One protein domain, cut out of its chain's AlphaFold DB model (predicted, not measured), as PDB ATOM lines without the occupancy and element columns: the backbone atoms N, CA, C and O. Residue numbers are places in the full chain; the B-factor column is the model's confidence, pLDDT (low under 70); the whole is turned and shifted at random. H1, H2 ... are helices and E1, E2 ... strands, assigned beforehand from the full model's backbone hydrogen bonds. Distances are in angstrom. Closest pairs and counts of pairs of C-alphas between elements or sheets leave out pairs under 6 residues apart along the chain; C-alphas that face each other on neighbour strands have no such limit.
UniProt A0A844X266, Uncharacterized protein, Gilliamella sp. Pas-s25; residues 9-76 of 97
ATOM      1  N   ILE A   9      21.803  35.508 -46.080       89.50
ATOM      2  CA  ILE A   9      21.079  34.506 -46.865       89.50
ATOM      3  C   ILE A   9      20.997  33.203 -46.082       89.50
ATOM      4  O   ILE A   9      21.975  32.768 -45.482       89.50
ATOM      5  N   ASN A  10      19.820  32.585 -46.064       92.38
ATOM      6  CA  ASN A  10      19.628  31.285 -45.437       92.38
ATOM      7  C   ASN A  10      19.887  30.198 -46.475       92.38
ATOM      8  O   ASN A  10      19.258  30.179 -47.536       92.38
ATOM      9  N   VAL A  11      20.783  29.276 -46.141       94.62
ATOM     10  CA  VAL A  11      20.997  28.043 -46.899       94.62
ATOM     11  C   VAL A  11      20.689  26.857 -46.002       94.62
ATOM     12  O   VAL A  11      20.953  26.890 -44.801       94.62
ATOM     13  N   VAL A  12      20.140  25.801 -46.586       97.12
ATOM     14  CA  VAL A  12      19.888  24.544 -45.889       97.12
ATOM     15  C   VAL A  12      20.914  23.521 -46.353       97.12
ATOM     16  O   VAL A  12      21.090  23.321 -47.557       97.12
ATOM     17  N   LYS A  13      21.590  22.877 -45.399       97.44
ATOM     18  CA  LYS A  13      22.419  21.701 -45.655       97.44
ATOM     19  C   LYS A  13      21.506  20.498 -45.850       97.44
ATOM     20  O   LYS A  13      20.826  20.075 -44.917       97.44
ATOM     21  N   MET A  14      21.475  19.997 -47.076       96.56
ATOM     22  CA  MET A  14      20.622  18.900 -47.516       96.56
ATOM     23  C   MET A  14      21.211  17.537 -47.110       96.56
ATOM     24  O   MET A  14      22.400  17.454 -46.790       96.56
ATOM     25  N   PRO A  15      20.409  16.451 -47.121       94.62
ATOM     26  CA  PRO A  15      20.882  15.115 -46.743       94.62
ATOM     27  C   PRO A  15      22.012  14.568 -47.626       94.62
ATOM     28  O   PRO A  15      22.786  13.736 -47.172       94.62
ATOM     29  N   ASP A  16      22.136  15.053 -48.863       93.62
ATOM     30  CA  ASP A  16      23.240  14.725 -49.776       93.62
ATOM     31  C   ASP A  16      24.532  15.520 -49.497       93.62
ATOM     32  O   ASP A  16      25.488  15.453 -50.266       93.62
ATOM     33  N   GLY A  17      24.561  16.302 -48.414       93.25
ATOM     34  CA  GLY A  17      25.703  17.111 -47.998       93.25
ATOM     35  C   GLY A  17      25.830  18.456 -48.712       93.25
ATOM     36  O   GLY A  17      26.665  19.265 -48.304       93.25
ATOM     37  N   LYS A  18      25.003  18.740 -49.728       94.69
ATOM     38  CA  LYS A  18      25.049  19.995 -50.490       94.69
ATOM     39  C   LYS A  18      24.261  21.108 -49.799       94.69
ATOM     40  O   LYS A  18      23.409  20.867 -48.945       94.69
ATOM     41  N   LEU A  19      24.544  22.353 -50.177       94.00
ATOM     42  CA  LEU A  19      23.828  23.533 -49.692       94.00
ATOM     43  C   LEU A  19      22.808  23.994 -50.728       94.00
ATOM     44  O   LEU A  19      23.152  24.182 -51.893       94.00
ATOM     45  N   THR A  20      21.580  24.255 -50.284       95.06
ATOM     46  CA  THR A  20      20.540  24.846 -51.132       95.06
ATOM     47  C   THR A  20      20.036  26.140 -50.528       95.06
ATOM     48  O   THR A  20      19.693  26.205 -49.348       95.06
ATOM     49  N   SER A  21      20.004  27.192 -51.342       92.69
ATOM     50  CA  SER A  21      19.572  28.513 -50.903       92.69
ATOM     51  C   SER A  21      18.054  28.629 -50.794       92.69
ATOM     52  O   SER A  21      17.302  28.156 -51.647       92.69
ATOM     53  N   MET A  22      17.611  29.336 -49.755       90.75
ATOM     54  CA  MET A  22      16.226  29.773 -49.580       90.75
ATOM     55  C   MET A  22      15.972  31.167 -50.168       90.75
ATOM     56  O   MET A  22      14.825  31.511 -50.460       90.75
ATOM     57  N   ASP A  23      17.026  31.965 -50.350       88.62
ATOM     58  CA  ASP A  23      16.975  33.402 -50.639       88.62
ATOM     59  C   ASP A  23      17.576  33.720 -52.032       88.62
ATOM     60  O   ASP A  23      18.420  34.602 -52.182       88.62
ATOM     61  N   ASN A  24      17.146  32.991 -53.071       86.62
ATOM     62  CA  ASN A  24      17.721  33.062 -54.426       86.62
ATOM     63  C   ASN A  24      17.759  34.473 -55.038       86.62
ATOM     64  O   ASN A  24      18.781  34.859 -55.595       86.62
ATOM     65  N   THR A  25      16.686  35.260 -54.913       84.12
ATOM     66  CA  THR A  25      16.653  36.636 -55.442       84.12
ATOM     67  C   THR A  25      17.712  37.520 -54.785       84.12
ATOM     68  O   THR A  25      18.336  38.330 -55.459       84.12
ATOM     69  N   ARG A  26      17.975  37.330 -53.484       85.75
ATOM     70  CA  ARG A  26      19.002  38.091 -52.760       85.75
ATOM     71  C   ARG A  26      20.411  37.702 -53.208       85.75
ATOM     72  O   ARG A  26      21.258  38.577 -53.307       85.75
ATOM     73  N   ILE A  27      20.646  36.421 -53.510       86.62
ATOM     74  CA  ILE A  27      21.916  35.963 -54.100       86.62
ATOM     75  C   ILE A  27      22.146  36.620 -55.459       86.62
ATOM     76  O   ILE A  27      23.252  37.079 -55.726       86.62
ATOM     77  N   ILE A  28      21.118  36.666 -56.309       85.50
ATOM     78  CA  ILE A  28      21.247  37.245 -57.650       85.50
ATOM     79  C   ILE A  28      21.485  38.753 -57.559       85.50
ATOM     80  O   ILE A  28      22.465  39.225 -58.117       85.50
ATOM     81  N   ALA A  29      20.688  39.476 -56.768       84.94
ATOM     82  CA  ALA A  29      20.872  40.914 -56.571       84.94
ATOM     83  C   ALA A  29      22.258  41.257 -56.000       84.94
ATOM     84  O   ALA A  29      22.897  42.202 -56.450       84.94
ATOM     85  N   ALA A  30      22.758  40.478 -55.035       86.06
ATOM     86  CA  ALA A  30      24.098  40.686 -54.493       86.06
ATOM     87  C   ALA A  30      25.193  40.411 -55.532       86.06
ATOM     88  O   ALA A  30      26.149  41.175 -55.620       86.06
ATOM     89  N   ARG A  31      25.033  39.365 -56.354       86.44
ATOM     90  CA  ARG A  31      25.945  39.071 -57.468       86.44
ATOM     91  C   ARG A  31      25.963  40.202 -58.497       86.44
ATOM     92  O   ARG A  31      27.043  40.589 -58.921       86.44
ATOM     93  N   GLU A  32      24.801  40.716 -58.885       87.19
ATOM     94  CA  GLU A  32      24.678  41.833 -59.834       87.19
ATOM     95  C   GLU A  32      25.279  43.127 -59.276       87.19
ATOM     96  O   GLU A  32      25.925  43.870 -60.009       87.19
ATOM     97  N   ALA A  33      25.124  43.371 -57.974       86.31
ATOM     98  CA  ALA A  33      25.684  44.535 -57.296       86.31
ATOM     99  C   ALA A  33      27.167  44.384 -56.897       86.31
ATOM    100  O   ALA A  33      27.745  45.333 -56.373       86.31
ATOM    101  N   GLY A  34      27.781  43.208 -57.086       88.38
ATOM    102  CA  GLY A  34      29.155  42.932 -56.642       88.38
ATOM    103  C   GLY A  34      29.340  42.969 -55.118       88.38
ATOM    104  O   GLY A  34      30.411  43.332 -54.639       88.38
ATOM    105  N   ILE A  35      28.296  42.638 -54.351       86.69
ATOM    106  CA  ILE A  35      28.283  42.713 -52.883       86.69
ATOM    107  C   ILE A  35      28.500  41.329 -52.270       86.69
ATOM    108  O   ILE A  35      27.820  40.360 -52.620       86.69
ATOM    109  N   ASP A  36      29.367  41.262 -51.260       86.31
ATOM    110  CA  ASP A  36      29.542  40.061 -50.448       86.31
ATOM    111  C   ASP A  36      28.328  39.774 -49.556       86.31
ATOM    112  O   ASP A  36      27.780  40.639 -48.862       86.31
ATOM    113  N   VAL A  37      27.931  38.503 -49.513       85.00
ATOM    114  CA  VAL A  37      26.821  38.018 -48.687       85.00
ATOM    115  C   VAL A  37      27.331  37.175 -47.530       85.00
ATOM    116  O   VAL A  37      28.251  36.372 -47.675       85.00
ATOM    117  N   ARG A  38      26.684  37.298 -46.367       89.88
ATOM    118  CA  ARG A  38      26.926  36.381 -45.245       89.88
ATOM    119  C   ARG A  38      25.884  35.276 -45.259       89.88
ATOM    120  O   ARG A  38      24.682  35.534 -45.278       89.88
ATOM    121  N   VAL A  39      26.345  34.037 -45.215       90.31
ATOM    122  CA  VAL A  39      25.472  32.864 -45.224       90.31
ATOM    123  C   VAL A  39      25.156  32.437 -43.797       90.31
ATOM    124  O   VAL A  39      26.043  32.365 -42.951       90.31
ATOM    125  N   ILE A  40      23.894  32.103 -43.544       93.31
ATOM    126  CA  ILE A  40      23.483  31.355 -42.362       93.31
ATOM    127  C   ILE A  40      23.146  29.931 -42.792       93.31
ATOM    128  O   ILE A  40      22.198  29.714 -43.551       93.31
ATOM    129  N   ILE A  41      23.918  28.969 -42.292       95.06
ATOM    130  CA  ILE A  41      23.685  27.547 -42.538       95.06
ATOM    131  C   ILE A  41      22.623  27.044 -41.559       95.06
ATOM    132  O   ILE A  41      22.698  27.289 -40.355       95.06
ATOM    133  N   ARG A  42      21.623  26.348 -42.095       96.19
ATOM    134  CA  ARG A  42      20.574  25.639 -41.360       96.19
ATOM    135  C   ARG A  42      20.694  24.156 -41.647       96.19
ATOM    136  O   ARG A  42      20.892  23.777 -42.804       96.19
ATOM    137  N   TYR A  43      20.565  23.310 -40.637       97.12
ATOM    138  CA  TYR A  43      20.521  21.874 -40.866       97.12
ATOM    139  C   TYR A  43      19.113  21.442 -41.263       97.12
ATOM    140  O   TYR A  43      18.117  22.051 -40.880       97.12
ATOM    141  N   PHE A  44      19.031  20.367 -42.045       97.19
ATOM    142  CA  PHE A  44      17.766  19.856 -42.569       97.19
ATOM    143  C   PHE A  44      16.718  19.599 -41.468       97.19
ATOM    144  O   PHE A  44      15.550  19.946 -41.633       97.19
ATOM    145  N   ASN A  45      17.140  19.040 -40.333       97.69
ATOM    146  CA  ASN A  45      16.254  18.680 -39.222       97.69
ATOM    147  C   ASN A  45      16.056  19.806 -38.192       97.69
ATOM    148  O   ASN A  45      15.319  19.610 -37.225       97.69
ATOM    149  N   ASP A  46      16.678  20.975 -38.382       96.88
ATOM    150  CA  ASP A  46      16.511  22.096 -37.459       96.88
ATOM    151  C   ASP A  46      15.056  22.568 -37.474       96.88
ATOM    152  O   ASP A  46      14.464  22.797 -38.538       96.88
ATOM    153  N   ARG A  47      14.485  22.743 -36.279       97.94
ATOM    154  CA  ARG A  47      13.116  23.233 -36.122       97.94
ATOM    155  C   ARG A  47      13.020  24.693 -36.549       97.94
ATOM    156  O   ARG A  47      13.903  25.504 -36.264       97.94
ATOM    157  N   LEU A  48      11.916  25.035 -37.201       96.44
ATOM    158  CA  LEU A  48      11.554  26.427 -37.429       96.44
ATOM    159  C   LEU A  48      11.023  27.023 -36.124       96.44
ATOM    160  O   LEU A  48      10.257  26.381 -35.403       96.44
ATOM    161  N   THR A  49      11.426  28.255 -35.821       95.50
ATOM    162  CA  THR A  49      10.798  29.014 -34.738       95.50
ATOM    163  C   THR A  49       9.420  29.507 -35.194       95.50
ATOM    164  O   THR A  49       9.241  29.764 -36.391       95.50
ATOM    165  N   PRO A  50       8.457  29.707 -34.274       96.06
ATOM    166  CA  PRO A  50       7.150  30.272 -34.618       96.06
ATOM    167  C   PRO A  50       7.248  31.621 -35.345       96.06
ATOM    168  O   PRO A  50       6.491  31.898 -36.272       96.06
ATOM    169  N   GLU A  51       8.234  32.442 -34.976       95.56
ATOM    170  CA  GLU A  51       8.502  33.725 -35.628       95.56
ATOM    171  C   GLU A  51       8.896  33.553 -37.103       95.56
ATOM    172  O   GLU A  51       8.361  34.243 -37.969       95.56
ATOM    173  N   ILE A  52       9.774  32.591 -37.419       92.94
ATOM    174  CA  ILE A  52      10.176  32.306 -38.803       92.94
ATOM    175  C   ILE A  52       9.023  31.697 -39.596       92.94
ATOM    176  O   ILE A  52       8.844  32.059 -40.760       92.94
ATOM    177  N   GLN A  53       8.249  30.796 -38.984       95.31
ATOM    178  CA  GLN A  53       7.059  30.225 -39.611       95.31
ATOM    179  C   GLN A  53       6.107  31.342 -40.049       95.31
ATOM    180  O   GLN A  53       5.799  31.436 -41.234       95.31
ATOM    181  N   LYS A  54       5.755  32.252 -39.135       95.69
ATOM    182  CA  LYS A  54       4.880  33.395 -39.422       95.69
ATOM    183  C   LYS A  54       5.480  34.359 -40.447       95.69
ATOM    184  O   LYS A  54       4.811  34.757 -41.394       95.69
ATOM    185  N   ALA A  55       6.755  34.724 -40.304       91.56
ATOM    186  CA  ALA A  55       7.403  35.694 -41.193       91.56
ATOM    187  C   ALA A  55       7.535  35.201 -42.647       91.56
ATOM    188  O   ALA A  55       7.700  36.007 -43.562       91.56
ATOM    189  N   ARG A  56       7.510  33.881 -42.871       90.56
ATOM    190  CA  ARG A  56       7.686  33.260 -44.193       90.56
ATOM    191  C   ARG A  56       6.407  32.610 -44.745       90.56
ATOM    192  O   ARG A  56       6.457  32.120 -45.875       90.56
ATOM    193  N   GLY A  57       5.306  32.582 -43.987       94.19
ATOM    194  CA  GLY A  57       4.090  31.836 -44.348       94.19
ATOM    195  C   GLY A  57       4.317  30.315 -44.392       94.19
ATOM    196  O   GLY A  57       3.949  29.639 -45.359       94.19
ATOM    197  N   TRP A  58       5.083  29.799 -43.428       95.50
ATOM    198  CA  TRP A  58       5.552  28.410 -43.322       95.50
ATOM    199  C   TRP A  58       4.978  27.683 -42.104       95.50
ATOM    200  O   TRP A  58       5.590  26.747 -41.595       95.50
ATOM    201  N   GLU A  59       3.807  28.086 -41.637       96.69
ATOM    202  CA  GLU A  59       3.117  27.502 -40.485       96.69
ATOM    203  C   GLU A  59       2.869  25.992 -40.651       96.69
ATOM    204  O   GLU A  59       2.875  25.251 -39.672       96.69
ATOM    205  N   GLN A  60       2.742  25.508 -41.890       96.38
ATOM    206  CA  GLN A  60       2.609  24.083 -42.213       96.38
ATOM    207  C   GLN A  60       3.904  23.255 -42.089       96.38
ATOM    208  O   GLN A  60       3.840  22.030 -42.174       96.38
ATOM    209  N   TYR A  61       5.077  23.880 -41.953       97.31
ATOM    210  CA  TYR A  61       6.370  23.186 -41.909       97.31
ATOM    211  C   TYR A  61       6.964  23.234 -40.507       97.31
ATOM    212  O   TYR A  61       6.988  24.287 -39.877       97.31
ATOM    213  N   LYS A  62       7.509  22.120 -40.023       97.44
ATOM    214  CA  LYS A  62       8.142  22.011 -38.701       97.44
ATOM    215  C   LYS A  62       9.647  22.250 -38.759       97.44
ATOM    216  O   LYS A  62      10.212  22.755 -37.788       97.44
ATOM    217  N   THR A  63      10.294  21.904 -39.871       98.25
ATOM    218  CA  THR A  63      11.752  22.011 -40.037       98.25
ATOM    219  C   THR A  63      12.155  22.815 -41.269       98.25
ATOM    220  O   THR A  63      11.381  22.993 -42.215       98.25
ATOM    221  N   TRP A  64      13.405  23.282 -41.283       97.69
ATOM    222  CA  TRP A  64      14.001  23.916 -42.462       97.69
ATOM    223  C   TRP A  64      14.009  22.987 -43.682       97.69
ATOM    224  O   TRP A  64      13.756  23.439 -44.800       97.69
ATOM    225  N   GLY A  65      14.251  21.692 -43.465       97.38
ATOM    226  CA  GLY A  65      14.239  20.656 -44.492       97.38
ATOM    227  C   GLY A  65      12.868  20.451 -45.136       97.38
ATOM    228  O   GLY A  65      12.758  20.352 -46.360       97.38
ATOM    229  N   GLU A  66      11.803  20.444 -44.336       97.69
ATOM    230  CA  GLU A  66      10.430  20.382 -44.845       97.69
ATOM    231  C   GLU A  66      10.082  21.628 -45.662       97.69
ATOM    232  O   GLU A  66       9.557  21.515 -46.772       97.69
ATOM    233  N   ALA A  67      10.438  22.814 -45.160       97.19
ATOM    234  CA  ALA A  67      10.160  24.067 -45.850       97.19
ATOM    235  C   ALA A  67      10.879  24.170 -47.202       97.19
ATOM    236  O   ALA A  67      10.267  24.565 -48.201       97.19
ATOM    237  N   ILE A  68      12.160  23.790 -47.275       96.00
ATOM    238  CA  ILE A  68      12.905  23.831 -48.539       96.00
ATOM    239  C   ILE A  68      12.399  22.792 -49.539       96.00
ATOM    240  O   ILE A  68      12.212  23.131 -50.708       96.00
ATOM    241  N   LYS A  69      12.071  21.569 -49.094       96.38
ATOM    242  CA  LYS A  69      11.437  20.561 -49.959       96.38
ATOM    243  C   LYS A  69      10.084  21.038 -50.471       96.38
ATOM    244  O   LYS A  69       9.797  20.909 -51.658       96.38
ATOM    245  N   GLY A  70       9.280  21.658 -49.608       95.38
ATOM    246  CA  GLY A  70       8.013  22.271 -49.994       95.38
ATOM    247  C   GLY A  70       8.178  23.321 -51.095       95.38
ATOM    248  O   GLY A  70       7.408  23.335 -52.052       95.38
ATOM    249  N   ARG A  71       9.212  24.167 -51.011       93.25
ATOM    250  CA  ARG A  71       9.532  25.158 -52.053       93.25
ATOM    251  C   ARG A  71      10.019  24.522 -53.353       93.25
ATOM    252  O   ARG A  71       9.570  24.940 -54.414       93.25
ATOM    253  N   ILE A  72      10.912  23.536 -53.278       93.19
ATOM    254  CA  ILE A  72      11.423  22.795 -54.443       93.19
ATOM    255  C   ILE A  72      10.265  22.128 -55.196       93.19
ATOM    256  O   ILE A  72      10.139  22.282 -56.409       93.19
ATOM    257  N   ASN A  73       9.373  21.454 -54.470       93.56
ATOM    258  CA  ASN A  73       8.252  20.718 -55.050       93.56
ATOM    259  C   ASN A  73       7.169  21.624 -55.650       93.56
ATOM    260  O   ASN A  73       6.448  21.195 -56.545       93.56
ATOM    261  N   LYS A  74       7.063  22.876 -55.191       91.75
ATOM    262  CA  LYS A  74       6.142  23.876 -55.756       91.75
ATOM    263  C   LYS A  74       6.620  24.462 -57.091       91.75
ATOM    264  O   LYS A  74       5.868  25.196 -57.724       91.75
ATOM    265  N   GLN A  75       7.846  24.175 -57.529       88.69
ATOM    266  CA  GLN A  75       8.333  24.660 -58.818       88.69
ATOM    267  C   GLN A  75       7.714  23.886 -59.992       88.69
ATOM    268  O   GLN A  75       7.567  22.664 -59.962       88.69
ATOM    269  N   SER A  76       7.364  24.618 -61.051       88.81
ATOM    270  CA  SER A  76       6.703  24.090 -62.249       88.81
ATOM    271  C   SER A  76       7.600  23.174 -63.094       88.81
ATOM    272  O   SER A  76       8.820  23.163 -62.943       88.81
TER     273      SER A  76
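This is residues 9 to 76 of the 97 residues of an uncharacterized protein of Gilliamella sp. Pas-s25 (UniProt A0A844X266). A small wall of three strands has helix H3 crossing one face, while H1 only grazes it, residues 28 to 34 stick out, and H2 is off it. Among 68 printed residues come E1, E2, H1, E3, H2, H3; the mixed sheet runs E2, E1, E3. The class is mixed, helices and strands; the whole is compact, with radius of gyration of the C-alphas 12.5 A and spans 35 by 27 by 27 A.

E1, residues 9 to 13, and E2, residues 19 to 21, form an antiparallel hairpin; N 12 and O 20, 2.8 A apart, are within hydrogen-bond range. H1, residues 24 to 32, only grazes the sheet. E3, residues 38 to 43, is parallel to E1, with N 11 and O 40 in range at 3.0 A. H2, residues 50 to 56, is apart from H3, residues 64 to 73, which runs across E1 at 83 degrees on the local plane; their closest C-alphas, Val 12 and Trp 64, are 6.8 A apart. In H1, H2 and H3 every O i to N i+4 pair is within hydrogen-bond range.

E1 begins at C-alpha 9 (21.079, 34.506, -46.865); E3 is 16.5 A long; H3, 14.2 A long, ends at C-alpha 73 (8.252, 20.718, -55.050).

The printed part has no cut and no long link; no printed residue is under 70 in pLDDT.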